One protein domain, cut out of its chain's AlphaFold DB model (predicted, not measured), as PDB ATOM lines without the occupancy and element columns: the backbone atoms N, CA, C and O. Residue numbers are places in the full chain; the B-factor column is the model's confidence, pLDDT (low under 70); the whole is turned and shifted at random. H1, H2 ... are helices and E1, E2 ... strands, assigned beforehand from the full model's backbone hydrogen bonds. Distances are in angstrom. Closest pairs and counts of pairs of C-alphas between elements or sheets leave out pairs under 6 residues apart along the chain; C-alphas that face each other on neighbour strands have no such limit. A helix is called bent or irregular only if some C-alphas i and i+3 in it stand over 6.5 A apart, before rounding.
ATOM      1  N   GLY A  30      32.785  17.766  87.213       69.88
ATOM      2  CA  GLY A  30      31.737  18.196  88.131       69.88
ATOM      3  C   GLY A  30      31.503  17.133  89.207       69.88
ATOM      4  O   GLY A  30      31.586  15.936  88.918       69.88
ATOM      5  N   LYS A  31      31.207  17.562  90.437       81.75
ATOM      6  CA  LYS A  31      31.060  16.679  91.605       81.75
ATOM      7  C   LYS A  31      29.596  16.492  91.980       81.75
ATOM      8  O   LYS A  31      28.901  17.474  92.239       81.75
ATOM      9  N   PHE A  32      29.154  15.243  92.050       86.00
ATOM     10  CA  PHE A  32      27.883  14.826  92.631       86.00
ATOM     11  C   PHE A  32      28.105  14.368  94.071       86.00
ATOM     12  O   PHE A  32      29.015  13.586  94.340       86.00
ATOM     13  N   SER A  33      27.248  14.817  94.982       79.12
ATOM     14  CA  SER A  33      27.142  14.245  96.321       79.12
ATOM     15  C   SER A  33      25.700  14.227  96.815       79.12
ATOM     16  O   SER A  33      24.866  15.041  96.412       79.12
ATOM     17  N   GLY A  34      25.371  13.290  97.696       75.81
ATOM     18  CA  GLY A  34      24.146  13.359  98.486       75.81
ATOM     19  C   GLY A  34      23.799  12.044  99.165       75.81
ATOM     20  O   GLY A  34      24.330  10.999  98.795       75.81
ATOM     21  N   GLY A  35      22.835  12.110 100.085       70.81
ATOM     22  CA  GLY A  35      22.421  10.974 100.913       70.81
ATOM     23  C   GLY A  35      22.052   9.722 100.110       70.81
ATOM     24  O   GLY A  35      21.465   9.852  99.036       70.81
ATOM     25  N   SER A  36      22.415   8.537 100.578       72.50
ATOM     26  CA  SER A  36      22.060   7.266  99.937       72.50
ATOM     27  C   SER A  36      20.643   6.841 100.360       72.50
ATOM     28  O   SER A  36      19.708   7.646 100.294       72.50
ATOM     29  N   VAL A  37      20.462   5.575 100.732       68.75
ATOM     30  CA  VAL A  37      19.244   5.007 101.309       68.75
ATOM     31  C   VAL A  37      19.109   5.400 102.772       68.75
ATOM     32  O   VAL A  37      18.030   5.836 103.176       68.75
ATOM     33  N   ASP A  38      20.191   5.283 103.541       66.12
ATOM     34  CA  ASP A  38      20.235   5.810 104.900       66.12
ATOM     35  C   ASP A  38      20.613   7.298 104.884       66.12
ATOM     36  O   ASP A  38      21.389   7.771 104.052       66.12
ATOM     37  N   SER A  39      20.048   8.051 105.823       65.00
ATOM     38  CA  SER A  39      20.388   9.451 106.070       65.00
ATOM     39  C   SER A  39      21.826   9.655 106.561       65.00
ATOM     40  O   SER A  39      22.351  10.759 106.402       65.00
ATOM     41  N   SER A  40      22.448   8.620 107.135       75.25
ATOM     42  CA  SER A  40      23.865   8.591 107.535       75.25
ATOM     43  C   SER A  40      24.822   8.340 106.366       75.25
ATOM     44  O   SER A  40      25.998   8.693 106.429       75.25
ATOM     45  N   GLU A  41      24.332   7.750 105.278       82.94
ATOM     46  CA  GLU A  41      25.150   7.368 104.138       82.94
ATOM     47  C   GLU A  41      25.216   8.492 103.100       82.94
ATOM     48  O   GLU A  41      24.195   9.057 102.713       82.94
ATOM     49  N   THR A  42      26.396   8.769 102.550       87.62
ATOM     50  CA  THR A  42      26.583   9.724 101.448       87.62
ATOM     51  C   THR A  42      27.307   9.068 100.280       87.62
ATOM     52  O   THR A  42      28.408   8.549 100.437       87.62
ATOM     53  N   LEU A  43      26.711   9.132  99.087       89.69
ATOM     54  CA  LEU A  43      27.381   8.758  97.841       89.69
ATOM     55  C   LEU A  43      28.009  10.001  97.203       89.69
ATOM     56  O   LEU A  43      27.312  10.995  96.972       89.69
ATOM     57  N   GLU A  44      29.292   9.912  96.854       91.50
ATOM     58  CA  GLU A  44      30.038  10.939  96.125       91.50
ATOM     59  C   GLU A  44      30.649  10.371  94.841       91.50
ATOM     60  O   GLU A  44      31.160   9.253  94.828       91.50
ATOM     61  N   PHE A  45      30.601  11.133  93.745       91.31
ATOM     62  CA  PHE A  45      31.255  10.771  92.482       91.31
ATOM     63  C   PHE A  45      31.459  11.984  91.564       91.31
ATOM     64  O   PHE A  45      30.795  13.013  91.693       91.31
ATOM     65  N   GLY A  46      32.372  11.866  90.601       89.31
ATOM     66  CA  GLY A  46      32.557  12.832  89.515       89.31
ATOM     67  C   GLY A  46      31.901  12.381  88.208       89.31
ATOM     68  O   GLY A  46      31.772  11.181  87.969       89.31
ATOM     69  N   ILE A  47      31.534  13.328  87.336       87.38
ATOM     70  CA  ILE A  47      31.136  13.042  85.943       87.38
ATOM     71  C   ILE A  47      32.095  13.705  84.954       87.38
ATOM     72  O   ILE A  47      32.337  14.913  85.028       87.38
ATOM     73  N   LEU A  48      32.576  12.928  83.979       83.56
ATOM     74  CA  LEU A  48      33.233  13.437  82.770       83.56
ATOM     75  C   LEU A  48      32.189  14.059  81.836       83.56
ATOM     76  O   LEU A  48      31.468  13.369  81.122       83.56
ATOM     77  N   THR A  49      32.084  15.383  81.841       79.31
ATOM     78  CA  THR A  49      30.981  16.090  81.165       79.31
ATOM     79  C   THR A  49      31.208  16.316  79.664       79.31
ATOM     80  O   THR A  49      30.309  16.757  78.952       79.31
ATOM     81  N   TYR A  50      32.411  16.039  79.157       75.25
ATOM     82  CA  TYR A  50      32.779  16.274  77.758       75.25
ATOM     83  C   TYR A  50      32.560  15.058  76.848       75.25
ATOM     84  O   TYR A  50      32.854  15.140  75.654       75.25
ATOM     85  N   GLU A  51      32.067  13.953  77.404       78.62
ATOM     86  CA  GLU A  51      31.862  12.704  76.679       78.62
ATOM     87  C   GLU A  51      30.672  12.774  75.710       78.62
ATOM     88  O   GLU A  51      29.669  13.463  75.947       78.62
ATOM     89  N   PHE A  52      30.800  12.029  74.611       85.56
ATOM     90  CA  PHE A  52      29.807  11.890  73.546       85.56
ATOM     91  C   PHE A  52      29.613  10.408  73.201       85.56
ATOM     92  O   PHE A  52      30.585   9.660  73.119       85.56
ATOM     93  N   SER A  53      28.366   9.979  72.994       90.06
ATOM     94  CA  SER A  53      28.046   8.587  72.670       90.06
ATOM     95  C   SER A  53      26.713   8.465  71.935       90.06
ATOM     96  O   SER A  53      25.660   8.776  72.495       90.06
ATOM     97  N   CYS A  54      26.735   7.932  70.708       90.56
ATOM     98  CA  CYS A  54      25.510   7.599  69.969       90.56
ATOM     99  C   CYS A  54      24.737   6.430  70.586       90.56
ATOM    100  O   CYS A  54      23.515   6.375  70.481       90.56
ATOM    101  N   GLU A  55      25.424   5.540  71.306       92.12
ATOM    102  CA  GLU A  55      24.788   4.452  72.058       92.12
ATOM    103  C   GLU A  55      24.071   4.952  73.320       92.12
ATOM    104  O   GLU A  55      23.411   4.164  73.994       92.12
ATOM    105  N   ARG A  56      24.227   6.240  73.677       93.62
ATOM    106  CA  ARG A  56      23.741   6.831  74.938       93.62
ATOM    107  C   ARG A  56      24.294   6.115  76.179       93.62
ATOM    108  O   ARG A  56      23.715   6.166  77.262       93.62
ATOM    109  N   LYS A  57      25.441   5.451  76.007       95.38
ATOM    110  CA  LYS A  57      26.212   4.762  77.042       95.38
ATOM    111  C   LYS A  57      27.588   5.397  77.117       95.38
ATOM    112  O   LYS A  57      28.383   5.285  76.183       95.38
ATOM    113  N   PHE A  58      27.860   6.067  78.227       93.06
ATOM    114  CA  PHE A  58      29.095   6.805  78.463       93.06
ATOM    115  C   PHE A  58      29.977   5.984  79.403       93.06
ATOM    116  O   PHE A  58      29.847   6.027  80.631       93.06
ATOM    117  N   ARG A  59      30.816   5.138  78.802       92.62
ATOM    118  CA  ARG A  59      31.648   4.164  79.521       92.62
ATOM    119  C   ARG A  59      32.721   4.886  80.325       92.62
ATOM    120  O   ARG A  59      33.468   5.685  79.776       92.62
ATOM    121  N   GLY A  60      32.790   4.596  81.622       89.00
ATOM    122  CA  GLY A  60      33.721   5.264  82.529       89.00
ATOM    123  C   GLY A  60      33.387   6.735  82.786       89.00
ATOM    124  O   GLY A  60      34.237   7.456  83.285       89.00
ATOM    125  N   ALA A  61      32.184   7.218  82.468       90.25
ATOM    126  CA  ALA A  61      31.829   8.611  82.740       90.25
ATOM    127  C   ALA A  61      31.784   8.937  84.240       90.25
ATOM    128  O   ALA A  61      32.058  10.077  84.614       90.25
ATOM    129  N   ILE A  62      31.455   7.950  85.083       91.69
ATOM    130  CA  ILE A  62      31.427   8.098  86.540       91.69
ATOM    131  C   ILE A  62      32.824   7.828  87.095       91.69
ATOM    132  O   ILE A  62      33.337   6.713  86.987       91.69
ATOM    133  N   GLN A  63      33.424   8.852  87.694       89.50
ATOM    134  CA  GLN A  63      34.793   8.843  88.202       89.50
ATOM    135  C   GLN A  63      34.814   8.855  89.729       89.50
ATOM    136  O   GLN A  63      33.983   9.511  90.357       89.50
ATOM    137  N   THR A  64      35.770   8.116  90.303       88.62
ATOM    138  CA  THR A  64      36.020   8.017  91.755       88.62
ATOM    139  C   THR A  64      34.756   7.875  92.627       88.62
ATOM    140  O   THR A  64      34.596   8.648  93.572       88.62
ATOM    141  N   PRO A  65      33.825   6.956  92.310       91.06
ATOM    142  CA  PRO A  65      32.637   6.754  93.128       91.06
ATOM    143  C   PRO A  65      32.972   6.158  94.502       91.06
ATOM    144  O   PRO A  65      33.633   5.119  94.594       91.06
ATOM    145  N   VAL A  66      32.460   6.782  95.561       91.12
ATOM    146  CA  VAL A  66      32.621   6.327  96.947       91.12
ATOM    147  C   VAL A  66      31.319   6.490  97.726       91.12
ATOM    148  O   VAL A  66      30.707   7.557  97.705       91.12
ATOM    149  N   LEU A  67      30.893   5.429  98.415       89.00
ATOM    150  CA  LEU A  67      29.862   5.516  99.449       89.00
ATOM    151  C   LEU A  67      30.548   5.616 100.807       89.00
ATOM    152  O   LEU A  67      31.380   4.774 101.152       89.00
ATOM    153  N   ILE A  68      30.180   6.645 101.556       88.44
ATOM    154  CA  ILE A  68      30.609   6.887 102.925       88.44
ATOM    155  C   ILE A  68      29.422   6.542 103.814       88.44
ATOM    156  O   ILE A  68      28.392   7.205 103.739       88.44
ATOM    157  N   ASP A  69      29.564   5.496 104.609       86.12
ATOM    158  CA  ASP A  69      28.592   5.061 105.606       86.12
ATOM    159  C   ASP A  69      29.091   5.534 106.978       86.12
ATOM    160  O   ASP A  69      30.061   4.995 107.521       86.12
ATOM    161  N   ASP A  70      28.467   6.600 107.479       78.44
ATOM    162  CA  ASP A  70      28.761   7.208 108.778       78.44
ATOM    163  C   ASP A  70      27.668   6.830 109.789       78.44
ATOM    164  O   ASP A  70      26.921   7.672 110.298       78.44
ATOM    165  N   ASP A  71      27.519   5.518 110.002       65.56
ATOM    166  CA  ASP A  71      26.706   4.931 111.065       65.56
ATOM    167  C   ASP A  71      27.076   5.565 112.426       65.56
ATOM    168  O   ASP A  71      28.078   5.221 113.058       65.56
ATOM    169  N   ASP A  72      26.204   6.467 112.890       57.94
ATOM    170  CA  ASP A  72      26.199   7.184 114.171       57.94
ATOM    171  C   ASP A  72      27.167   8.374 114.347       57.94
ATOM    172  O   ASP A  72      28.297   8.238 114.815       57.94
ATOM    173  N   PHE A  73      26.591   9.584 114.306       53.69
ATOM    174  CA  PHE A  73      27.144  10.823 114.895       53.69
ATOM    175  C   PHE A  73      27.535  10.709 116.393       53.69
ATOM    176  O   PHE A  73      28.127  11.639 116.944       53.69
ATOM    177  N   ASN A  74      27.178   9.608 117.069       56.00
ATOM    178  CA  ASN A  74      27.394   9.351 118.498       56.00
ATOM    179  C   ASN A  74      28.181   8.061 118.804       56.00
ATOM    180  O   ASN A  74      28.361   7.740 119.984       56.00
ATOM    181  N   SER A  75      28.645   7.309 117.799       59.31
ATOM    182  CA  SER A  75      29.418   6.085 118.029       59.31
ATOM    183  C   SER A  75      30.909   6.348 117.814       59.31
ATOM    184  O   SER A  75      31.312   7.122 116.956       59.31
ATOM    185  N   ASN A  76      31.772   5.696 118.596       68.25
ATOM    186  CA  ASN A  76      33.222   5.704 118.353       68.25
ATOM    187  C   ASN A  76      33.610   4.822 117.144       68.25
ATOM    188  O   ASN A  76      34.767   4.408 117.032       68.25
ATOM    189  N   THR A  77      32.650   4.458 116.288       73.19
ATOM    190  CA  THR A  77      32.882   3.600 115.128       73.19
ATOM    191  C   THR A  77      33.379   4.474 113.983       73.19
ATOM    192  O   THR A  77      32.731   5.463 113.657       73.19
ATOM    193  N   PRO A  78      34.538   4.172 113.379       76.50
ATOM    194  CA  PRO A  78      34.991   4.919 112.218       76.50
ATOM    195  C   PRO A  78      34.035   4.693 111.029       76.50
ATOM    196  O   PRO A  78      33.532   3.574 110.883       76.50
ATOM    197  N   PRO A  79      33.850   5.697 110.149       83.06
ATOM    198  CA  PRO A  79      33.037   5.548 108.948       83.06
ATOM    199  C   PRO A  79      33.520   4.390 108.072       83.06
ATOM    200  O   PRO A  79      34.730   4.154 107.935       83.06
ATOM    201  N   LYS A  80      32.579   3.682 107.444       84.38
ATOM    202  CA  LYS A  80      32.881   2.660 106.436       84.38
ATOM    203  C   LYS A  80      32.920   3.307 105.054       84.38
ATOM    204  O   LYS A  80      32.110   4.169 104.727       84.38
ATOM    205  N   TYR A  81      33.859   2.861 104.223       87.12
ATOM    206  CA  TYR A  81      34.052   3.380 102.870       87.12
ATOM    207  C   TYR A  81      33.943   2.250 101.854       87.12
ATOM    208  O   TYR A  81      34.755   1.324 101.872       87.12
ATOM    209  N   TYR A  82      32.993   2.371 100.930       87.69
ATOM    210  CA  TYR A  82      32.858   1.468  99.790       87.69
ATOM    211  C   TYR A  82      33.357   2.190  98.541       87.69
ATOM    212  O   TYR A  82      32.752   3.161  98.084       87.69
ATOM    213  N   ASN A  83      34.500   1.745  98.017       91.94
ATOM    214  CA  ASN A  83      35.122   2.335  96.835       91.94
ATOM    215  C   ASN A  83      34.715   1.539  95.602       91.94
ATOM    216  O   ASN A  83      35.078   0.369  95.473       91.94
ATOM    217  N   PHE A  84      34.021   2.170  94.663       91.62
ATOM    218  CA  PHE A  84      33.543   1.484  93.469       91.62
ATOM    219  C   PHE A  84      34.464   1.722  92.269       91.62
ATOM    220  O   PHE A  84      35.194   2.716  92.185       91.62
ATOM    221  N   LYS A  85      34.419   0.798  91.310       92.19
ATOM    222  CA  LYS A  85      35.090   0.957  90.016       92.19
ATOM    223  C   LYS A  85      34.441   2.106  89.226       92.19
ATOM    224  O   LYS A  85      33.258   2.394  89.433       92.19
ATOM    225  N   PRO A  86      35.163   2.745  88.282       92.75
ATOM    226  CA  PRO A  86      34.556   3.710  87.371       92.75
ATOM    227  C   PRO A  86      33.319   3.137  86.670       92.75
ATOM    228  O   PRO A  86      33.352   2.035  86.120       92.75
ATOM    229  N   GLY A  87      32.223   3.895  86.702       91.38
ATOM    230  CA  GLY A  87      30.909   3.440  86.252       91.38
ATOM    231  C   GLY A  87      30.578   3.871  84.825       91.38
ATOM    232  O   GLY A  87      31.053   4.898  84.330       91.38
ATOM    233  N   THR A  88      29.717   3.098  84.164       94.88
ATOM    234  CA  THR A  88      29.085   3.513  82.903       94.88
ATOM    235  C   THR A  88      27.798   4.259  83.212       94.88
ATOM    236  O   THR A  88      26.962   3.745  83.948       94.88
ATOM    237  N   LEU A  89      27.629   5.444  82.623       95.25
ATOM    238  CA  LEU A  89      26.381   6.193  82.708       95.25
ATOM    239  C   LEU A  89      25.532   5.912  81.467       95.25
ATOM    240  O   LEU A  89      25.964   6.188  80.346       95.25
ATOM    241  N   GLU A  90      24.345   5.355  81.660       96.38
ATOM    242  CA  GLU A  90      23.360   5.122  80.605       96.38
ATOM    243  C   GLU A  90      22.296   6.219  80.626       96.38
ATOM    244  O   GLU A  90      21.823   6.623  81.690       96.38
ATOM    245  N   VAL A  91      21.938   6.720  79.443       95.62
ATOM    246  CA  VAL A  91      21.033   7.856  79.274       95.62
ATOM    247  C   VAL A  91      19.815   7.443  78.463       95.62
ATOM    248  O   VAL A  91      19.921   6.936  77.346       95.62
ATOM    249  N   SER A  92      18.631   7.699  79.012       95.12
ATOM    250  CA  SER A  92      17.356   7.409  78.352       95.12
ATOM    251  C   SER A  92      16.372   8.566  78.500       95.12
ATOM    252  O   SER A  92      16.451   9.362  79.436       95.12
ATOM    253  N   VAL A  93      15.449   8.674  77.544       95.12
ATOM    254  CA  VAL A  93      14.309   9.591  77.629       95.12
ATOM    255  C   VAL A  93      13.136   8.816  78.199       95.12
ATOM    256  O   VAL A  93      12.871   7.694  77.770       95.12
ATOM    257  N   ILE A  94      12.454   9.423  79.158       95.00
ATOM    258  CA  ILE A  94      11.207   8.917  79.721       95.00
ATOM    259  C   ILE A  94      10.076   9.879  79.368       95.00
ATOM    260  O   ILE A  94      10.249  11.099  79.444       95.00
ATOM    261  N   ASP A  95       8.927   9.323  79.000       96.00
ATOM    262  CA  ASP A  95       7.722  10.068  78.658       96.00
ATOM    263  C   ASP A  95       6.729  10.061  79.828       96.00
ATOM    264  O   ASP A  95       6.537   9.056  80.516       96.00
ATOM    265  N   GLU A  96       6.081  11.203  80.054       95.00
ATOM    266  CA  GLU A  96       5.105  11.392  81.134       95.00
ATOM    267  C   GLU A  96       3.888  10.483  80.978       95.00
ATOM    268  O   GLU A  96       3.336  10.012  81.968       95.00
ATOM    269  N   ILE A  97       3.506  10.198  79.732       95.62
ATOM    270  CA  ILE A  97       2.381   9.318  79.403       95.62
ATOM    271  C   ILE A  97       2.643   7.889  79.897       95.62
ATOM    272  O   ILE A  97       1.720   7.236  80.379       95.62
ATOM    273  N   ASP A  98       3.893   7.425  79.829       93.88
ATOM    274  CA  ASP A  98       4.265   6.062  80.217       93.88
ATOM    275  C   ASP A  98       4.507   5.929  81.726       93.88
ATOM    276  O   ASP A  98       4.376   4.840  82.288       93.88
ATOM    277  N   LYS A  99       4.895   7.026  82.394       91.94
ATOM    278  CA  LYS A  99       5.242   7.045  83.824       91.94
ATOM    279  C   LYS A  99       4.660   8.268  84.553       91.94
ATOM    280  O   LYS A  99       5.424   9.080  85.083       91.94
ATOM    281  N   PRO A 100       3.326   8.405  84.630       92.31
ATOM    282  CA  PRO A 100       2.692   9.584  85.220       92.31
ATOM    283  C   PRO A 100       3.066   9.782  86.696       92.31
ATOM    284  O   PRO A 100       3.389  10.899  87.103       92.31
ATOM    285  N   ASP A 101       3.116   8.701  87.481       90.75
ATOM    286  CA  ASP A 101       3.448   8.759  88.911       90.75
ATOM    287  C   ASP A 101       4.885   9.248  89.150       90.75
ATOM    288  O   ASP A 101       5.129  10.099  90.006       90.75
ATOM    289  N   LEU A 102       5.834   8.793  88.323       90.38
ATOM    290  CA  LEU A 102       7.215   9.274  88.358       90.38
ATOM    291  C   LEU A 102       7.276  10.778  88.084       90.38
ATOM    292  O   LEU A 102       7.949  11.510  88.808       90.38
ATOM    293  N   PHE A 103       6.570  11.261  87.060       92.81
ATOM    294  CA  PHE A 103       6.547  12.690  86.745       92.81
ATOM    295  C   PHE A 103       5.912  13.519  87.856       92.81
ATOM    296  O   PHE A 103       6.392  14.621  88.125       92.81
ATOM    297  N   GLN A 104       4.890  12.998  88.536       91.75
ATOM    298  CA  GLN A 104       4.336  13.664  89.708       91.75
ATOM    299  C   GLN A 104       5.383  13.783  90.826       91.75
ATOM    300  O   GLN A 104       5.558  14.874  91.377       91.75
ATOM    301  N   SER A 105       6.139  12.716  91.106       90.31
ATOM    302  CA  SER A 105       7.251  12.750  92.066       90.31
ATOM    303  C   SER A 105       8.339  13.749  91.660       90.31
ATOM    304  O   SER A 105       8.745  14.575  92.479       90.31
ATOM    305  N   LEU A 106       8.766  13.755  90.391       91.62
ATOM    306  CA  LEU A 106       9.767  14.701  89.880       91.62
ATOM    307  C   LEU A 106       9.305  16.158  90.009       91.62
ATOM    308  O   LEU A 106      10.073  17.014  90.451       91.62
ATOM    309  N   LYS A 107       8.041  16.444  89.669       91.94
ATOM    310  CA  LYS A 107       7.446  17.782  89.809       91.94
ATOM    311  C   LYS A 107       7.406  18.227  91.265       91.94
ATOM    312  O   LYS A 107       7.786  19.360  91.542       91.94
ATOM    313  N   ASN A 108       6.993  17.349  92.181       89.00
ATOM    314  CA  ASN A 108       6.947  17.644  93.613       89.00
ATOM    315  C   ASN A 108       8.343  17.967  94.168       89.00
ATOM    316  O   ASN A 108       8.504  18.943  94.889       89.00
ATOM    317  N   GLN A 109       9.363  17.196  93.786       84.81
ATOM    318  CA  GLN A 109      10.749  17.411  94.228       84.81
ATOM    319  C   GLN A 109      11.388  18.667  93.638       84.81
ATOM    320  O   GLN A 109      12.273  19.266  94.242       84.81
ATOM    321  N   ALA A 110      10.946  19.070  92.449       85.88
ATOM    322  CA  ALA A 110      11.420  20.282  91.810       85.88
ATOM    323  C   ALA A 110      10.794  21.564  92.392       85.88
ATOM    324  O   ALA A 110      11.275  22.650  92.059       85.88
ATOM    325  N   GLN A 111       9.754  21.473  93.233       84.81
ATOM    326  CA  GLN A 111       9.110  22.642  93.845       84.81
ATOM    327  C   GLN A 111      10.113  23.464  94.662       84.81
ATOM    328  O   GLN A 111      10.875  22.919  95.461       84.81
ATOM    329  N   GLY A 112      10.130  24.784  94.459       76.25
ATOM    330  CA  GLY A 112      11.070  25.674  95.143       76.25
ATOM    331  C   GLY A 112      12.523  25.549  94.666       76.25
ATOM    332  O   GLY A 112      13.419  26.129  95.281       76.25
ATOM    333  N   THR A 113      12.774  24.815  93.576       83.31
ATOM    334  CA  THR A 113      14.087  24.708  92.923       83.31
ATOM    335  C   THR A 113      14.068  25.378  91.548       83.31
ATOM    336  O   THR A 113      13.021  25.709  90.998       83.31
ATOM    337  N   SER A 114      15.236  25.527  90.924       83.06
ATOM    338  CA  SER A 114      15.351  26.043  89.554       83.06
ATOM    339  C   SER A 114      14.746  25.121  88.479       83.06
ATOM    340  O   SER A 114      14.540  25.555  87.341       83.06
ATOM    341  N   PHE A 115      14.428  23.870  88.826       88.50
ATOM    342  CA  PHE A 115      13.701  22.936  87.965       88.50
ATOM    343  C   PHE A 115      12.175  23.007  88.124       88.50
ATOM    344  O   PHE A 115      11.466  22.242  87.464       88.50
ATOM    345  N   GLU A 116      11.641  23.915  88.947       89.44
ATOM    346  CA  GLU A 116      10.195  24.060  89.123       89.44
ATOM    347  C   GLU A 116       9.484  24.295  87.777       89.44
ATOM    348  O   GLU A 116       9.878  25.136  86.962       89.44
ATOM    349  N   GLY A 117       8.458  23.485  87.505       89.38
ATOM    350  CA  GLY A 117       7.713  23.515  86.243       89.38
ATOM    351  C   GLY A 117       8.493  23.048  85.005       89.38
ATOM    352  O   GLY A 117       7.983  23.175  83.893       89.38
ATOM    353  N   LYS A 118       9.718  22.520  85.157       91.44
ATOM    354  CA  LYS A 118      10.554  22.059  84.029       91.44
ATOM    355  C   LYS A 118      10.369  20.584  83.676       91.44
ATOM    356  O   LYS A 118      10.659  20.201  82.547       91.44
ATOM    357  N   PHE A 119       9.884  19.761  84.603       92.69
ATOM    358  CA  PHE A 119       9.520  18.368  84.332       92.69
ATOM    359  C   PHE A 119       8.120  18.305  83.713       92.69
ATOM    360  O   PHE A 119       7.125  18.292  84.433       92.69
ATOM    361  N   SER A 120       8.038  18.313  82.381       91.88
ATOM    362  CA  SER A 120       6.771  18.293  81.635       91.88
ATOM    363  C   SER A 120       6.921  17.511  80.335       91.88
ATOM    364  O   SER A 120       7.832  17.792  79.552       91.88
ATOM    365  N   GLY A 121       6.049  16.527  80.109       93.88
ATOM    366  CA  GLY A 121       6.009  15.691  78.908       93.88
ATOM    367  C   GLY A 121       7.152  14.678  78.808       93.88
ATOM    368  O   GLY A 121       6.893  13.498  78.596       93.88
ATOM    369  N   LYS A 122       8.402  15.122  78.978       95.31
ATOM    370  CA  LYS A 122       9.621  14.306  78.889       95.31
ATOM    371  C   LYS A 122      10.634  14.661  79.976       95.31
ATOM    372  O   LYS A 122      10.738  15.810  80.411       95.31
ATOM    373  N   ALA A 123      11.433  13.676  80.363       94.50
ATOM    374  CA  ALA A 123      12.599  13.853  81.218       94.50
ATOM    375  C   ALA A 123      13.740  12.948  80.745       94.50
ATOM    376  O   ALA A 123      13.524  11.999  79.988       94.50
ATOM    377  N   VAL A 124      14.960  13.258  81.174       95.06
ATOM    378  CA  VAL A 124      16.127  12.408  80.931       95.06
ATOM    379  C   VAL A 124      16.496  11.690  82.210       95.06
ATOM    380  O   VAL A 124      16.690  12.324  83.248       95.06
ATOM    381  N   GLN A 125      16.584  10.369  82.111       95.12
ATOM    382  CA  GLN A 125      17.056   9.479  83.156       95.12
ATOM    383  C   GLN A 125      18.526   9.148  82.892       95.12
ATOM    384  O   GLN A 125      18.874   8.674  81.808       95.12
ATOM    385  N   TYR A 126      19.358   9.361  83.907       95.06
ATOM    386  CA  TYR A 126      20.752   8.934  83.957       95.06
ATOM    387  C   TYR A 126      20.856   7.785  84.955       95.06
ATOM    388  O   TYR A 126      20.485   7.953  86.116       95.06
ATOM    389  N   GLU A 127      21.320   6.621  84.515       94.75
ATOM    390  CA  GLU A 127      21.350   5.385  85.301       94.75
ATOM    391  C   GLU A 127      22.754   4.782  85.309       94.75
ATOM    392  O   GLU A 127      23.444   4.777  84.289       94.75
ATOM    393  N   SER A 128      23.184   4.269  86.460       94.31
ATOM    394  CA  SER A 128      24.468   3.581  86.600       94.31
ATOM    395  C   SER A 128      24.377   2.469  87.641       94.31
ATOM    396  O   SER A 128      23.581   2.535  88.582       94.31
ATOM    397  N   THR A 129      25.205   1.442  87.454       93.19
ATOM    398  CA  THR A 129      25.484   0.403  88.451       93.19
ATOM    399  C   THR A 129      26.968   0.456  88.787       93.19
ATOM    400  O   THR A 129      27.813   0.443  87.890       93.19
ATOM    401  N   LEU A 130      27.271   0.552  90.074       92.81
ATOM    402  CA  LEU A 130      28.608   0.649  90.633       92.81
ATOM    403  C   LEU A 130      28.968  -0.682  91.280       92.81
ATOM    404  O   LEU A 130      28.245  -1.150  92.153       92.81
ATOM    405  N   GLU A 131      30.076  -1.273  90.848       91.69
ATOM    406  CA  GLU A 131      30.648  -2.500  91.410       91.69
ATOM    407  C   GLU A 131      31.762  -2.138  92.387       91.69
ATOM    408  O   GLU A 131      32.643  -1.337  92.050       91.69
ATOM    409  N   ASP A 132      31.712  -2.692  93.598       89.00
ATOM    410  CA  ASP A 132      32.733  -2.471  94.618       89.00
ATOM    411  C   ASP A 132      34.080  -3.011  94.113       89.00
ATOM    412  O   ASP A 132      34.199  -4.087  93.520       89.00
ATOM    413  N   SER A 133      35.123  -2.209  94.303       88.50
ATOM    414  CA  SER A 133      36.472  -2.535  93.843       88.50
ATOM    415  C   SER A 133      37.097  -3.682  94.633       88.50
ATOM    416  O   SER A 133      37.961  -4.379  94.098       88.50
ATOM    417  N   SER A 134      36.692  -3.847  95.894       86.75
ATOM    418  CA  SER A 134      37.252  -4.816  96.842       86.75
ATOM    419  C   SER A 134      36.501  -6.142  96.812       86.75
ATOM    420  O   SER A 134      37.123  -7.198  96.919       86.75
ATOM    421  N   ASP A 135      35.180  -6.089  96.640       84.62
ATOM    422  CA  ASP A 135      34.321  -7.265  96.513       84.62
ATOM    423  C   ASP A 135      33.357  -7.093  95.331       84.62
ATOM    424  O   ASP A 135      32.306  -6.475  95.486       84.62
ATOM    425  N   PRO A 136      33.663  -7.679  94.160       80.50
ATOM    426  CA  PRO A 136      32.801  -7.635  92.984       80.50
ATOM    427  C   PRO A 136      31.398  -8.201  93.182       80.50
ATOM    428  O   PRO A 136      30.626  -8.158  92.239       80.50
ATOM    429  N   GLN A 137      31.072  -8.819  94.321       83.19
ATOM    430  CA  GLN A 137      29.690  -9.181  94.624       83.19
ATOM    431  C   GLN A 137      28.890  -7.976  95.116       83.19
ATOM    432  O   GLN A 137      27.691  -7.948  94.892       83.19
ATOM    433  N   ASN A 138      29.513  -6.976  95.746       87.25
ATOM    434  CA  ASN A 138      28.818  -5.787  96.228       87.25
ATOM    435  C   ASN A 138      28.577  -4.792  95.089       87.25
ATOM    436  O   ASN A 138      29.503  -4.331  94.417       87.25
ATOM    437  N   PHE A 139      27.320  -4.396  94.927       90.31
ATOM    438  CA  PHE A 139      26.895  -3.427  93.931       90.31
ATOM    439  C   PHE A 139      25.923  -2.410  94.503       90.31
ATOM    440  O   PHE A 139      25.165  -2.683  95.433       90.31
ATOM    441  N   MET A 140      25.882  -1.256  93.851       88.81
ATOM    442  CA  MET A 140      24.876  -0.227  94.056       88.81
ATOM    443  C   MET A 140      24.335   0.229  92.710       88.81
ATOM    444  O   MET A 140      25.086   0.414  91.755       88.81
ATOM    445  N   LYS A 141      23.033   0.483  92.638       90.69
ATOM    446  CA  LYS A 141      22.387   1.064  91.470       90.69
ATOM    447  C   LYS A 141      21.789   2.410  91.828       90.69
ATOM    448  O   LYS A 141      21.149   2.560  92.866       90.69
ATOM    449  N   PHE A 142      21.950   3.385  90.945       89.75
ATOM    450  CA  PHE A 142      21.318   4.681  91.128       89.75
ATOM    451  C   PHE A 142      20.814   5.262  89.814       89.75
ATOM    452  O   PHE A 142      21.279   4.928  88.721       89.75
ATOM    453  N   LYS A 143      19.834   6.147  89.960       92.31
ATOM    454  CA  LYS A 143      19.231   6.942  88.903       92.31
ATOM    455  C   LYS A 143      19.126   8.381  89.354       92.31
ATOM    456  O   LYS A 143      18.847   8.648  90.522       92.31
ATOM    457  N   PHE A 144      19.276   9.303  88.425       92.50
ATOM    458  CA  PHE A 144      18.915  10.692  88.651       92.50
ATOM    459  C   PHE A 144      18.350  11.315  87.383       92.50
ATOM    460  O   PHE A 144      18.536  10.799  86.279       92.50
ATOM    461  N   TYR A 145      17.603  12.399  87.564       92.94
ATOM    462  CA  TYR A 145      16.715  12.914  86.533       92.94
ATOM    463  C   TYR A 145      16.968  14.391  86.263       92.94
ATOM    464  O   TYR A 145      17.110  15.187  87.191       92.94
ATOM    465  N   ALA A 146      16.970  14.761  84.985       93.06
ATOM    466  CA  ALA A 146      16.994  16.147  84.529       93.06
ATOM    467  C   ALA A 146      15.786  16.420  83.620       93.06
ATOM    468  O   ALA A 146      15.313  15.503  82.936       93.06
ATOM    469  N   PRO A 147      15.279  17.660  83.565       92.44
ATOM    470  CA  PRO A 147      14.213  18.001  82.631       92.44
ATOM    471  C   PRO A 147      14.699  17.862  81.177       92.44
ATOM    472  O   PRO A 147      15.863  18.131  80.868       92.44
ATOM    473  N   TYR A 148      13.814  17.445  80.267       92.69
ATOM    474  CA  TYR A 148      14.122  17.374  78.834       92.69
ATOM    475  C   TYR A 148      13.900  18.752  78.194       92.69
ATOM    476  O   TYR A 148      12.816  19.053  77.695       92.69
ATOM    477  N   ILE A 149      14.911  19.623  78.245       87.00
ATOM    478  CA  ILE A 149      14.825  20.988  77.709       87.00
ATOM    479  C   ILE A 149      15.744  21.075  76.502       87.00
ATOM    480  O   ILE A 149      16.959  21.064  76.651       87.00
ATOM    481  N   TYR A 150      15.191  21.199  75.303       75.69
ATOM    482  CA  TYR A 150      16.011  21.460  74.124       75.69
ATOM    483  C   TYR A 150      16.459  22.935  74.094       75.69
ATOM    484  O   TYR A 150      15.637  23.814  74.362       75.69
ATOM    485  N   PRO A 151      17.723  23.251  73.753       71.94
ATOM    486  CA  PRO A 151      18.833  22.343  73.436       71.94
ATOM    487  C   PRO A 151      19.700  21.968  74.659       71.94
ATOM    488  O   PRO A 151      20.695  21.273  74.513       71.94
ATOM    489  N   PHE A 152      19.345  22.439  75.859       73.75
ATOM    490  CA  PHE A 152      20.091  22.220  77.106       73.75
ATOM    491  C   PHE A 152      20.396  20.739  77.392       73.75
ATOM    492  O   PHE A 152      21.518  20.403  77.773       73.75
ATOM    493  N   THR A 153      19.426  19.853  77.185       80.75
ATOM    494  CA  THR A 153      19.574  18.417  77.413       80.75
ATOM    495  C   THR A 153      19.837  17.702  76.091       80.75
ATOM    496  O   THR A 153      18.941  17.583  75.256       80.75
ATOM    497  N   ASN A 154      21.058  17.195  75.909       83.69
ATOM    498  CA  ASN A 154      21.442  16.365  74.766       83.69
ATOM    499  C   ASN A 154      21.708  14.933  75.242       83.69
ATOM    500  O   ASN A 154      22.662  14.689  75.963       83.69
ATOM    501  N   ILE A 155      20.897  13.965  74.821       89.62
ATOM    502  CA  ILE A 155      21.026  12.566  75.272       89.62
ATOM    503  C   ILE A 155      22.260  11.838  74.725       89.62
ATOM    504  O   ILE A 155      22.602  10.763  75.212       89.62
ATOM    505  N   TYR A 156      22.926  12.417  73.727       89.81
ATOM    506  CA  TYR A 156      24.159  11.891  73.147       89.81
ATOM    507  C   TYR A 156      25.411  12.561  73.723       89.81
ATOM    508  O   TYR A 156      26.517  12.183  73.358       89.81
ATOM    509  N   SER A 157      25.277  13.527  74.643       87.19
ATOM    510  CA  SER A 157      26.408  14.217  75.274       87.19
ATOM    511  C   SER A 157      26.171  14.485  76.760       87.19
ATOM    512  O   SER A 157      25.094  14.900  77.165       87.19
ATOM    513  N   LEU A 158      27.217  14.379  77.580       87.56
ATOM    514  CA  LEU A 158      27.144  14.750  79.002       87.56
ATOM    515  C   LEU A 158      27.327  16.257  79.263       87.56
ATOM    516  O   LEU A 158      27.436  16.686  80.413       87.56
ATOM    517  N   SER A 159      27.293  17.078  78.209       79.81
ATOM    518  CA  SER A 159      27.458  18.536  78.291       79.81
ATOM    519  C   SER A 159      26.393  19.232  79.135       79.81
ATOM    520  O   SER A 159      26.631  20.339  79.614       79.81
ATOM    521  N   VAL A 160      25.242  18.601  79.385       82.81
ATOM    522  CA  VAL A 160      24.228  19.083  80.341       82.81
ATOM    523  C   VAL A 160      24.823  19.368  81.729       82.81
ATOM    524  O   VAL A 160      24.338  20.246  82.436       82.81
ATOM    525  N   PHE A 161      25.907  18.676  82.098       86.38
ATOM    526  CA  PHE A 161      26.613  18.842  83.370       86.38
ATOM    527  C   PHE A 161      27.708  19.922  83.331       86.38
ATOM    528  O   PHE A 161      28.413  20.122  84.319       86.38
ATOM    529  N   ASN A 162      27.860  20.649  82.221       79.94
ATOM    530  CA  ASN A 162      28.788  21.775  82.137       79.94
ATOM    531  C   ASN A 162      28.268  22.975  82.939       79.94
ATOM    532  O   ASN A 162      27.085  23.322  82.878       79.94
ATOM    533  N   THR A 163      29.179  23.687  83.604       78.56
ATOM    534  CA  THR A 163      28.881  24.905  84.384       78.56
ATOM    535  C   THR A 163      28.093  25.936  83.585       78.56
ATOM    536  O   THR A 163      27.120  26.507  84.079       78.56
ATOM    537  N   SER A 164      28.468  26.147  82.324       78.56
ATOM    538  CA  SER A 164      27.814  27.105  81.435       78.56
ATOM    539  C   SER A 164      26.359  26.747  81.124       78.56
ATOM    540  O   SER A 164      25.520  27.638  81.042       78.56
ATOM    541  N   ASN A 165      26.045  25.453  81.002       79.31
ATOM    542  CA  ASN A 165      24.679  24.970  80.785       79.31
ATOM    543  C   ASN A 165      23.851  25.031  82.072       79.31
ATOM    544  O   ASN A 165      22.654  25.298  82.033       79.31
ATOM    545  N   LEU A 166      24.497  24.835  83.221       83.62
ATOM    546  CA  LEU A 166      23.833  24.807  84.518       83.62
ATOM    547  C   LEU A 166      23.700  26.167  85.194       83.62
ATOM    548  O   LEU A 166      23.023  26.254  86.212       83.62
ATOM    549  N   THR A 167      24.300  27.225  84.643       82.81
ATOM    550  CA  THR A 167      24.370  28.551  85.280       82.81
ATOM    551  C   THR A 167      22.992  29.081  85.687       82.81
ATOM    552  O   THR A 167      22.841  29.619  86.780       82.81
ATOM    553  N   THR A 168      21.963  28.880  84.859       81.94
ATOM    554  CA  THR A 168      20.584  29.310  85.159       81.94
ATOM    555  C   THR A 168      19.894  28.471  86.232       81.94
ATOM    556  O   THR A 168      18.828  28.848  86.712       81.94
ATOM    557  N   PHE A 169      20.475  27.326  86.584       86.00
ATOM    558  CA  PHE A 169      19.931  26.367  87.533       86.00
ATOM    559  C   PHE A 169      20.680  26.346  88.870       86.00
ATOM    560  O   PHE A 169      20.236  25.651  89.787       86.00
ATOM    561  N   LEU A 170      21.775  27.104  89.002       85.31
ATOM    562  CA  LEU A 170      22.552  27.193  90.237       85.31
ATOM    563  C   LEU A 170      21.745  27.873  91.343       85.31
ATOM    564  O   LEU A 170      21.178  28.949  91.159       85.31
ATOM    565  N   ASN A 171      21.739  27.256  92.519       84.00
ATOM    566  CA  ASN A 171      21.262  27.893  93.736       84.00
ATOM    567  C   ASN A 171      22.315  28.875  94.296       84.00
ATOM    568  O   ASN A 171      23.432  28.993  93.789       84.00
ATOM    569  N   ASN A 172      21.993  29.535  95.412       83.00
ATOM    570  CA  ASN A 172      22.886  30.495  96.081       83.00
ATOM    571  C   ASN A 172      24.221  29.894  96.573       83.00
ATOM    572  O   ASN A 172      25.112  30.636  96.974       83.00
ATOM    573  N   GLN A 173      24.362  28.566  96.567       83.62
ATOM    574  CA  GLN A 173      25.576  27.834  96.940       83.62
ATOM    575  C   GLN A 173      26.358  27.334  95.712       83.62
ATOM    576  O   GLN A 173      27.317  26.582  95.875       83.62
ATOM    577  N   GLY A 174      25.951  27.702  94.491       84.44
ATOM    578  CA  GLY A 174      26.592  27.245  93.254       84.44
ATOM    579  C   GLY A 174      26.309  25.778  92.922       84.44
ATOM    580  O   GLY A 174      27.128  25.129  92.277       84.44
ATOM    581  N   LYS A 175      25.174  25.241  93.385       87.50
ATOM    582  CA  LYS A 175      24.790  23.831  93.232       87.50
ATOM    583  C   LYS A 175      23.495  23.679  92.444       87.50
ATOM    584  O   LYS A 175      22.614  24.534  92.530       87.50
ATOM    585  N   VAL A 176      23.352  22.558  91.745       88.06
ATOM    586  CA  VAL A 176      22.097  22.113  91.118       88.06
ATOM    587  C   VAL A 176      21.614  20.849  91.817       88.06
ATOM    588  O   VAL A 176      22.423  19.993  92.167       88.06
ATOM    589  N   LEU A 177      20.308  20.739  92.052       89.12
ATOM    590  CA  LEU A 177      19.706  19.574  92.696       89.12
ATOM    591  C   LEU A 177      19.033  18.696  91.643       89.12
ATOM    592  O   LEU A 177      18.098  19.131  90.978       89.12
ATOM    593  N   PHE A 178      19.505  17.462  91.510       90.88
ATOM    594  CA  PHE A 178      18.922  16.466  90.614       90.88
ATOM    595  C   PHE A 178      18.126  15.457  91.437       90.88
ATOM    596  O   PHE A 178      18.731  14.789  92.280       90.88
ATOM    597  N   PRO A 179      16.804  15.314  91.218       90.56
ATOM    598  CA  PRO A 179      16.027  14.253  91.844       90.56
ATOM    599  C   PRO A 179      16.664  12.893  91.571       90.56
ATOM    600  O   PRO A 179      17.113  12.641  90.447       90.56
ATOM    601  N   LYS A 180      16.709  12.026  92.583       89.25
ATOM    602  CA  LYS A 180      17.412  10.742  92.489       89.25
ATOM    603  C   LYS A 180      16.673   9.579  93.131       89.25
ATOM    604  O   LYS A 180      15.825   9.772  93.996       89.25
ATOM    605  N   GLN A 181      17.094   8.383  92.735       88.12
ATOM    606  CA  GLN A 181      16.781   7.101  93.358       88.12
ATOM    607  C   GLN A 181      18.066   6.288  93.480       88.12
ATOM    608  O   GLN A 181      18.898   6.298  92.574       88.12
ATOM    609  N   ILE A 182      18.225   5.573  94.581       86.94
ATOM    610  CA  ILE A 182      19.428   4.804  94.887       86.94
ATOM    611  C   ILE A 182      19.021   3.521  95.606       86.94
ATOM    612  O   ILE A 182      18.054   3.513  96.370       86.94
ATOM    613  N   SER A 183      19.692   2.420  95.291       86.38
ATOM    614  CA  SER A 183      19.529   1.153  95.996       86.38
ATOM    615  C   SER A 183      20.519   1.077  97.159       86.38
ATOM    616  O   SER A 183      21.589   1.687  97.078       86.38
ATOM    617  N   PRO A 184      20.240   0.263  98.189       84.06
ATOM    618  CA  PRO A 184      21.270  -0.139  99.136       84.06
ATOM    619  C   PRO A 184      22.421  -0.852  98.414       84.06
ATOM    620  O   PRO A 184      22.260  -1.324  97.277       84.06
ATOM    621  N   VAL A 185      23.558  -0.978  99.097       86.62
ATOM    622  CA  VAL A 185      24.619  -1.896  98.670       86.62
ATOM    623  C   VAL A 185      24.110  -3.332  98.824       86.62
ATOM    624  O   VAL A 185      23.627  -3.712  99.889       86.62
ATOM    625  N   SER A 186      24.183  -4.128  97.757       83.44
ATOM    626  CA  SER A 186      23.703  -5.517  97.725       83.44
ATOM    627  C   SER A 186      24.721  -6.443  97.082       83.44
ATOM    628  O   SER A 186      25.418  -6.041  96.156       83.44
ATOM    629  N   GLN A 187      24.724  -7.707  97.507       82.50
ATOM    630  CA  GLN A 187      25.536  -8.764  96.907       82.50
ATOM    631  C   GLN A 187      24.940  -9.368  95.620       82.50
ATOM    632  O   GLN A 187      25.573 -10.184  94.954       82.50
ATOM    633  N   ASN A 188      23.686  -9.033  95.286       76.62
ATOM    634  CA  ASN A 188      22.973  -9.628  94.156       76.62
ATOM    635  C   ASN A 188      22.220  -8.571  93.337       76.62
ATOM    636  O   ASN A 188      21.243  -7.976  93.809       76.62
ATOM    637  N   ILE A 189      22.649  -8.403  92.081       69.75
ATOM    638  CA  ILE A 189      22.124  -7.408  91.139       69.75
ATOM    639  C   ILE A 189      20.646  -7.627  90.776       69.75
ATOM    640  O   ILE A 189      19.914  -6.652  90.615       69.75
ATOM    641  N   ASP A 190      20.179  -8.880  90.730       68.25
ATOM    642  CA  ASP A 190      18.800  -9.228  90.348       68.25
ATOM    643  C   ASP A 190      17.785  -8.899  91.453       68.25
ATOM    644  O   ASP A 190      16.581  -8.829  91.213       68.25
ATOM    645  N   THR A 191      18.271  -8.672  92.676       64.12
ATOM    646  CA  THR A 191      17.449  -8.336  93.851       64.12
ATOM    647  C   THR A 191      17.498  -6.856  94.223       64.12
ATOM    648  O   THR A 191      16.930  -6.456  95.240       64.12
ATOM    649  N   LEU A 192      18.171  -6.030  93.411       63.81
ATOM    650  CA  LEU A 192      18.275  -4.589  93.630       63.81
ATOM    651  C   LEU A 192      16.924  -3.904  93.407       63.81
ATOM    652  O   LEU A 192      16.620  -3.391  92.329       63.81
ATOM    653  N   ASN A 193      16.130  -3.843  94.468       65.94
ATOM    654  CA  ASN A 193      14.992  -2.947  94.534       65.94
ATOM    655  C   ASN A 193      15.522  -1.543  94.823       65.94
ATOM    656  O   ASN A 193      16.018  -1.261  95.915       65.94
ATOM    657  N   LEU A 194      15.423  -0.653  93.835       67.31
ATOM    658  CA  LEU A 194      15.450   0.779  94.123       67.31
ATOM    659  C   LEU A 194      14.348   1.027  95.158       67.31
ATOM    660  O   LEU A 194      13.237   0.520  94.981       67.31
ATOM    661  N   LEU A 195      14.669   1.728  96.253       62.53
ATOM    662  CA  LEU A 195      13.669   2.072  97.266       62.53
ATOM    663  C   LEU A 195      12.425   2.622  96.570       62.53
ATOM    664  O   LEU A 195      12.568   3.384  95.612       62.53
ATOM    665  N   ASN A 196      11.245   2.209  97.054       55.03
ATOM    666  CA  ASN A 196       9.935   2.601  96.531       55.03
ATOM    667  C   ASN A 196       9.963   4.020  95.948       55.03
ATOM    668  O   ASN A 196      10.460   4.932  96.616       55.03
ATOM    669  N   ASP A 197       9.354   4.207  94.770       52.81
ATOM    670  CA  ASP A 197       9.252   5.462  93.991       52.81
ATOM    671  C   ASP A 197       8.685   6.686  94.765       52.81
ATOM    672  O   ASP A 197       8.465   7.759  94.207       52.81
ATOM    673  N   ASN A 198       8.466   6.548  96.071       50.34
ATOM    674  CA  ASN A 198       7.994   7.559  97.002       50.34
ATOM    675  C   ASN A 198       9.118   8.230  97.817       50.34
ATOM    676  O   ASN A 198       8.862   9.271  98.419       50.34
ATOM    677  N   ILE A 199      10.348   7.690  97.844       58.16
ATOM    678  CA  ILE A 199      11.499   8.332  98.513       58.16
ATOM    679  C   ILE A 199      12.423   8.926  97.448       58.16
ATOM    680  O   ILE A 199      13.476   8.385  97.123       58.16
ATOM    681  N   PHE A 200      12.007  10.052  96.875       67.62
ATOM    682  CA  PHE A 200      12.904  10.868  96.068       67.62
ATOM    683  C   PHE A 200      13.613  11.881  96.966       67.62
ATOM    684  O   PHE A 200      12.973  12.674  97.654       67.62
ATOM    685  N   THR A 201      14.940  11.857  96.938       78.81
ATOM    686  CA  THR A 201      15.792  12.930  97.469       78.81
ATOM    687  C   THR A 201      16.503  13.604  96.294       78.81
ATOM    688  O   THR A 201      16.049  13.509  95.150       78.81
ATOM    689  N   SER A 202      17.624  14.287  96.531       85.12
ATOM    690  CA  SER A 202      18.425  14.861  95.450       85.12
ATOM    691  C   SER A 202      19.907  14.520  95.565       85.12
ATOM    692  O   SER A 202      20.455  14.334  96.655       85.12
ATOM    693  N   PHE A 203      20.574  14.430  94.415       89.31
ATOM    694  CA  PHE A 203      22.005  14.685  94.364       89.31
ATOM    695  C   PHE A 203      22.221  16.186  94.239       89.31
ATOM    696  O   PHE A 203      21.609  16.849  93.400       89.31
ATOM    697  N   SER A 204      23.134  16.700  95.047       87.88
ATOM    698  CA  SER A 204      23.722  18.008  94.850       87.88
ATOM    699  C   SER A 204      24.876  17.883  93.871       87.88
ATOM    700  O   SER A 204      25.857  17.192  94.133       87.88
ATOM    701  N   PHE A 205      24.760  18.563  92.739       88.38
ATOM    702  CA  PHE A 205      25.831  18.682  91.772       88.38
ATOM    703  C   PHE A 205      26.483  20.053  91.868       88.38
ATOM    704  O   PHE A 205      25.803  21.077  91.776       88.38
ATOM    705  N   THR A 206      27.802  20.068  92.017       87.75
ATOM    706  CA  THR A 206      28.623  21.274  91.896       87.75
ATOM    707  C   THR A 206      29.393  21.172  90.584       87.75
ATOM    708  O   THR A 206      30.261  20.300  90.468       87.75
ATOM    709  N   PRO A 207      29.072  21.999  89.579       82.50
ATOM    710  CA  PRO A 207      29.746  21.915  88.300       82.50
ATOM    711  C   PRO A 207      31.175  22.462  88.428       82.50
ATOM    712  O   PRO A 207      31.455  23.317  89.270       82.50
ATOM    713  N   ASP A 208      32.093  21.946  87.619       79.50
ATOM    714  CA  ASP A 208      33.494  22.360  87.678       79.50
ATOM    715  C   ASP A 208      33.687  23.775  87.091       79.50
ATOM    716  O   ASP A 208      33.428  23.982  85.898       79.50
ATOM    717  N   PRO A 209      34.166  24.761  87.874       69.38
ATOM    718  CA  PRO A 209      34.397  26.117  87.376       69.38
ATOM    719  C   PRO A 209      35.480  26.193  86.286       69.38
ATOM    720  O   PRO A 209      35.490  27.150  85.507       69.38
ATOM    721  N   GLU A 210      36.387  25.212  86.213       68.00
ATOM    722  CA  GLU A 210      37.460  25.163  85.214       68.00
ATOM    723  C   GLU A 210      37.062  24.432  83.929       68.00
ATOM    724  O   GLU A 210      37.753  24.554  82.910       68.00
ATOM    725  N   ASN A 211      35.913  23.749  83.926       64.75
ATOM    726  CA  ASN A 211      35.369  23.104  82.743       64.75
ATOM    727  C   ASN A 211      34.785  24.152  81.787       64.75
ATOM    728  O   ASN A 211      33.587  24.439  81.743       64.75
ATOM    729  N   LYS A 212      35.699  24.763  81.030       54.56
ATOM    730  CA  LYS A 212      35.442  25.842  80.072       54.56
ATOM    731  C   LYS A 212      35.052  25.337  78.685       54.56
ATOM    732  O   LYS A 212      35.103  26.124  77.739       54.56
ATOM    733  N   ARG A 213      34.666  24.063  78.514       61.09
ATOM    734  CA  ARG A 213      33.978  23.701  77.269       61.09
ATOM    735  C   ARG A 213      32.655  24.454  77.265       61.09
ATOM    736  O   ARG A 213      31.767  24.182  78.069       61.09
ATOM    737  N   PHE A 214      32.590  25.453  76.389       58.69
ATOM    738  CA  PHE A 214      31.406  26.263  76.162       58.69
ATOM    739  C   PHE A 214      30.188  25.355  75.934       58.69
ATOM    740  O   PHE A 214      30.360  24.210  75.496       58.69
ATOM    741  N   PRO A 215      28.966  25.834  76.241       63.03
ATOM    742  CA  PRO A 215      27.746  25.150  75.831       63.03
ATOM    743  C   PRO A 215      27.899  24.686  74.389       63.03
ATOM    744  O   PRO A 215      28.336  25.488  73.559       63.03
ATOM    745  N   LEU A 216      27.550  23.432  74.092       69.25
ATOM    746  CA  LEU A 216      27.427  23.036  72.696       69.25
ATOM    747  C   LEU A 216      26.465  24.023  72.031       69.25
ATOM    748  O   LEU A 216      25.367  24.288  72.535       69.25
ATOM    749  N   THR A 217      26.900  24.607  70.925       75.69
ATOM    750  CA  THR A 217      26.042  25.457  70.110       75.69
ATOM    751  C   THR A 217      24.883  24.624  69.570       75.69
ATOM    752  O   THR A 217      24.977  23.404  69.426       75.69
ATOM    753  N   GLN A 218      23.773  25.276  69.216       76.62
ATOM    754  CA  GLN A 218      22.648  24.580  68.581       76.62
ATOM    755  C   GLN A 218      23.083  23.816  67.324       76.62
ATOM    756  O   GLN A 218      22.592  22.723  67.075       76.62
ATOM    757  N   GLN A 219      24.032  24.370  66.568       83.00
ATOM    758  CA  GLN A 219      24.577  23.724  65.382       83.00
ATOM    759  C   GLN A 219      25.350  22.445  65.728       83.00
ATOM    760  O   GLN A 219      25.148  21.431  65.071       83.00
ATOM    761  N   GLU A 220      26.196  22.466  66.760       82.31
ATOM    762  CA  GLU A 220      26.922  21.270  67.209       82.31
ATOM    763  C   GLU A 220      25.967  20.206  67.753       82.31
ATOM    764  O   GLU A 220      26.121  19.026  67.453       82.31
ATOM    765  N   ILE A 221      24.948  20.610  68.517       80.31
ATOM    766  CA  ILE A 221      23.927  19.689  69.033       80.31
ATOM    767  C   ILE A 221      23.191  19.011  67.880       80.31
ATOM    768  O   ILE A 221      23.033  17.791  67.900       80.31
ATOM    769  N   GLU A 222      22.795  19.781  66.868       83.44
ATOM    770  CA  GLU A 222      22.091  19.253  65.703       83.44
ATOM    771  C   GLU A 222      22.985  18.331  64.866       83.44
ATOM    772  O   GLU A 222      22.561  17.245  64.486       83.44
ATOM    773  N   GLN A 223      24.253  18.694  64.662       86.06
ATOM    774  CA  GLN A 223      25.223  17.839  63.972       86.06
ATOM    775  C   GLN A 223      25.439  16.505  64.692       86.06
ATOM    776  O   GLN A 223      25.465  15.455  64.052       86.06
ATOM    777  N   LEU A 224      25.582  16.535  66.020       83.38
ATOM    778  CA  LEU A 224      25.741  15.326  66.827       83.38
ATOM    779  C   LEU A 224      24.479  14.457  66.788       83.38
ATOM    780  O   LEU A 224      24.580  13.236  66.687       83.38
ATOM    781  N   ARG A 225      23.297  15.080  66.826       83.69
ATOM    782  CA  ARG A 225      22.010  14.387  66.709       83.69
ATOM    783  C   ARG A 225      21.869  13.704  65.352       83.69
ATOM    784  O   ARG A 225      21.642  12.499  65.309       83.69
ATOM    785  N   GLU A 226      22.065  14.446  64.264       87.69
ATOM    786  CA  GLU A 226      22.018  13.901  62.905       87.69
ATOM    787  C   GLU A 226      23.034  12.778  62.702       87.69
ATOM    788  O   GLU A 226      22.741  11.808  62.012       87.69
ATOM    789  N   HIS A 227      24.231  12.899  63.281       90.19
ATOM    790  CA  HIS A 227      25.249  11.860  63.190       90.19
ATOM    791  C   HIS A 227      24.808  10.549  63.853       90.19
ATOM    792  O   HIS A 227      25.095   9.486  63.313       90.19
ATOM    793  N   CYS A 228      24.103  10.618  64.986       87.69
ATOM    794  CA  CYS A 228      23.639   9.431  65.706       87.69
ATOM    795  C   CYS A 228      22.312   8.851  65.198       87.69
ATOM    796  O   CYS A 228      22.007   7.701  65.499       87.69
ATOM    797  N   GLU A 229      21.495   9.641  64.495       84.81
ATOM    798  CA  GLU A 229      20.189   9.211  63.968       84.81
ATOM    799  C   GLU A 229      20.255   8.644  62.535       84.81
ATOM    800  O   GLU A 229      19.227   8.217  62.005       84.81
ATOM    801  N   ARG A 230      21.437   8.638  61.905       78.81
ATOM    802  CA  ARG A 230      21.697   8.037  60.584       78.81
ATOM    803  C   ARG A 230      22.229   6.616  60.711       78.81
ATOM    804  O   ARG A 230      21.833   5.793  59.857       78.81
TER     805      ARG A 230
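Overview. This is residues 30 to 230 of the 230 residues of an uncharacterized protein of Chlorogloeopsis fritschii PCC 6912 (UniProt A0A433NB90). The core is a closed barrel of eight antiparallel strands, with H1 packed on its outside and the short helices H2 and H3 at its rim, near the first residues of E1 and E8. A long link leads from E9 to H4, off the barrel; H4 and the turn of the E3 and E4 hairpin lie at opposite ends of the longest axis. The 201 printed residues have nine named strands and four named helices, in the order E1 E2 E3 E4 E5 H1 E6 E7 H2 H3 E8 E9 H4, mixed in class. The whole is compact, with a radius of gyration of the C-alphas of 17.0 A, and elongated, spanning 56 by 35 by 33 A.

Along the chain. The strands are E1, residues 30 to 35, from C-alpha 30 at (31.737, 18.196, 88.131); E2, 41 to 47; E3, 57 to 69, 28.7 A long; E4, 80 to 83; E5, 87 to 95, 25.3 A; E6, 122 to 131, 29.7 A; E7, 139 to 147, 27.3 A; E8, 176 to 182; and E9, 201 to 206. The helices are H1, 100 to 110, 15.3 A; H2, 158 to 161; H3, 163 to 169; and H4, 218 to 229, 16.2 A, ending with C-alpha 229 at (20.189, 9.211, 63.968).

Arrangement. Round the ring run E1 E2 E3 E5 E6 E7 E8 E9 and back to E1, where N 31 and O 206 are 2.9 A apart, within hydrogen-bond range. E1 E2 E3 E4 are a meander, each strand the antiparallel neighbour of the one before. E3 bends by 65 degrees at residue 60; it pairs with E5 over residues 57 to 62 (N 58 to O 89, 2.8 A) and with E4, outside the ring, over 66 to 69 (N 69 to O 80, 2.9 A). H1 is on the barrel, outside it, at a height over the sheet of 7.5 A and only just over E8, with 3 of its 11 C-alphas falling on that strand; the closest C-alphas are those of Leu 106 and Pro 179, 6.6 A. H2 is on the barrel, outside it, over none of the strands. H3 is on it too, with C-alphas 169 and 176 closest at 6.0 A; H3 is irregular, C-alphas 165 and 168 being 7.4 A apart. H4 is not on the barrel. Every O i to N i+4 pair is within hydrogen-bond range in H1 and H4; H3 has 1 of 3, and 2 of 4 O i to N i+3 pairs; H2 is too short for an i+4 pair.

Size, cuts and confidence. The C-alphas farthest apart, of Asn 76 and Arg 230, are 59.0 A apart. The printed part has no cut. The links H1 to E6, E8 to E9 and E9 to H4 are long. Mean pLDDT of the printed part is 83.5; residues 30, 37 to 39, 71 to 76, 189 to 200 and 209 to 216 are under 70.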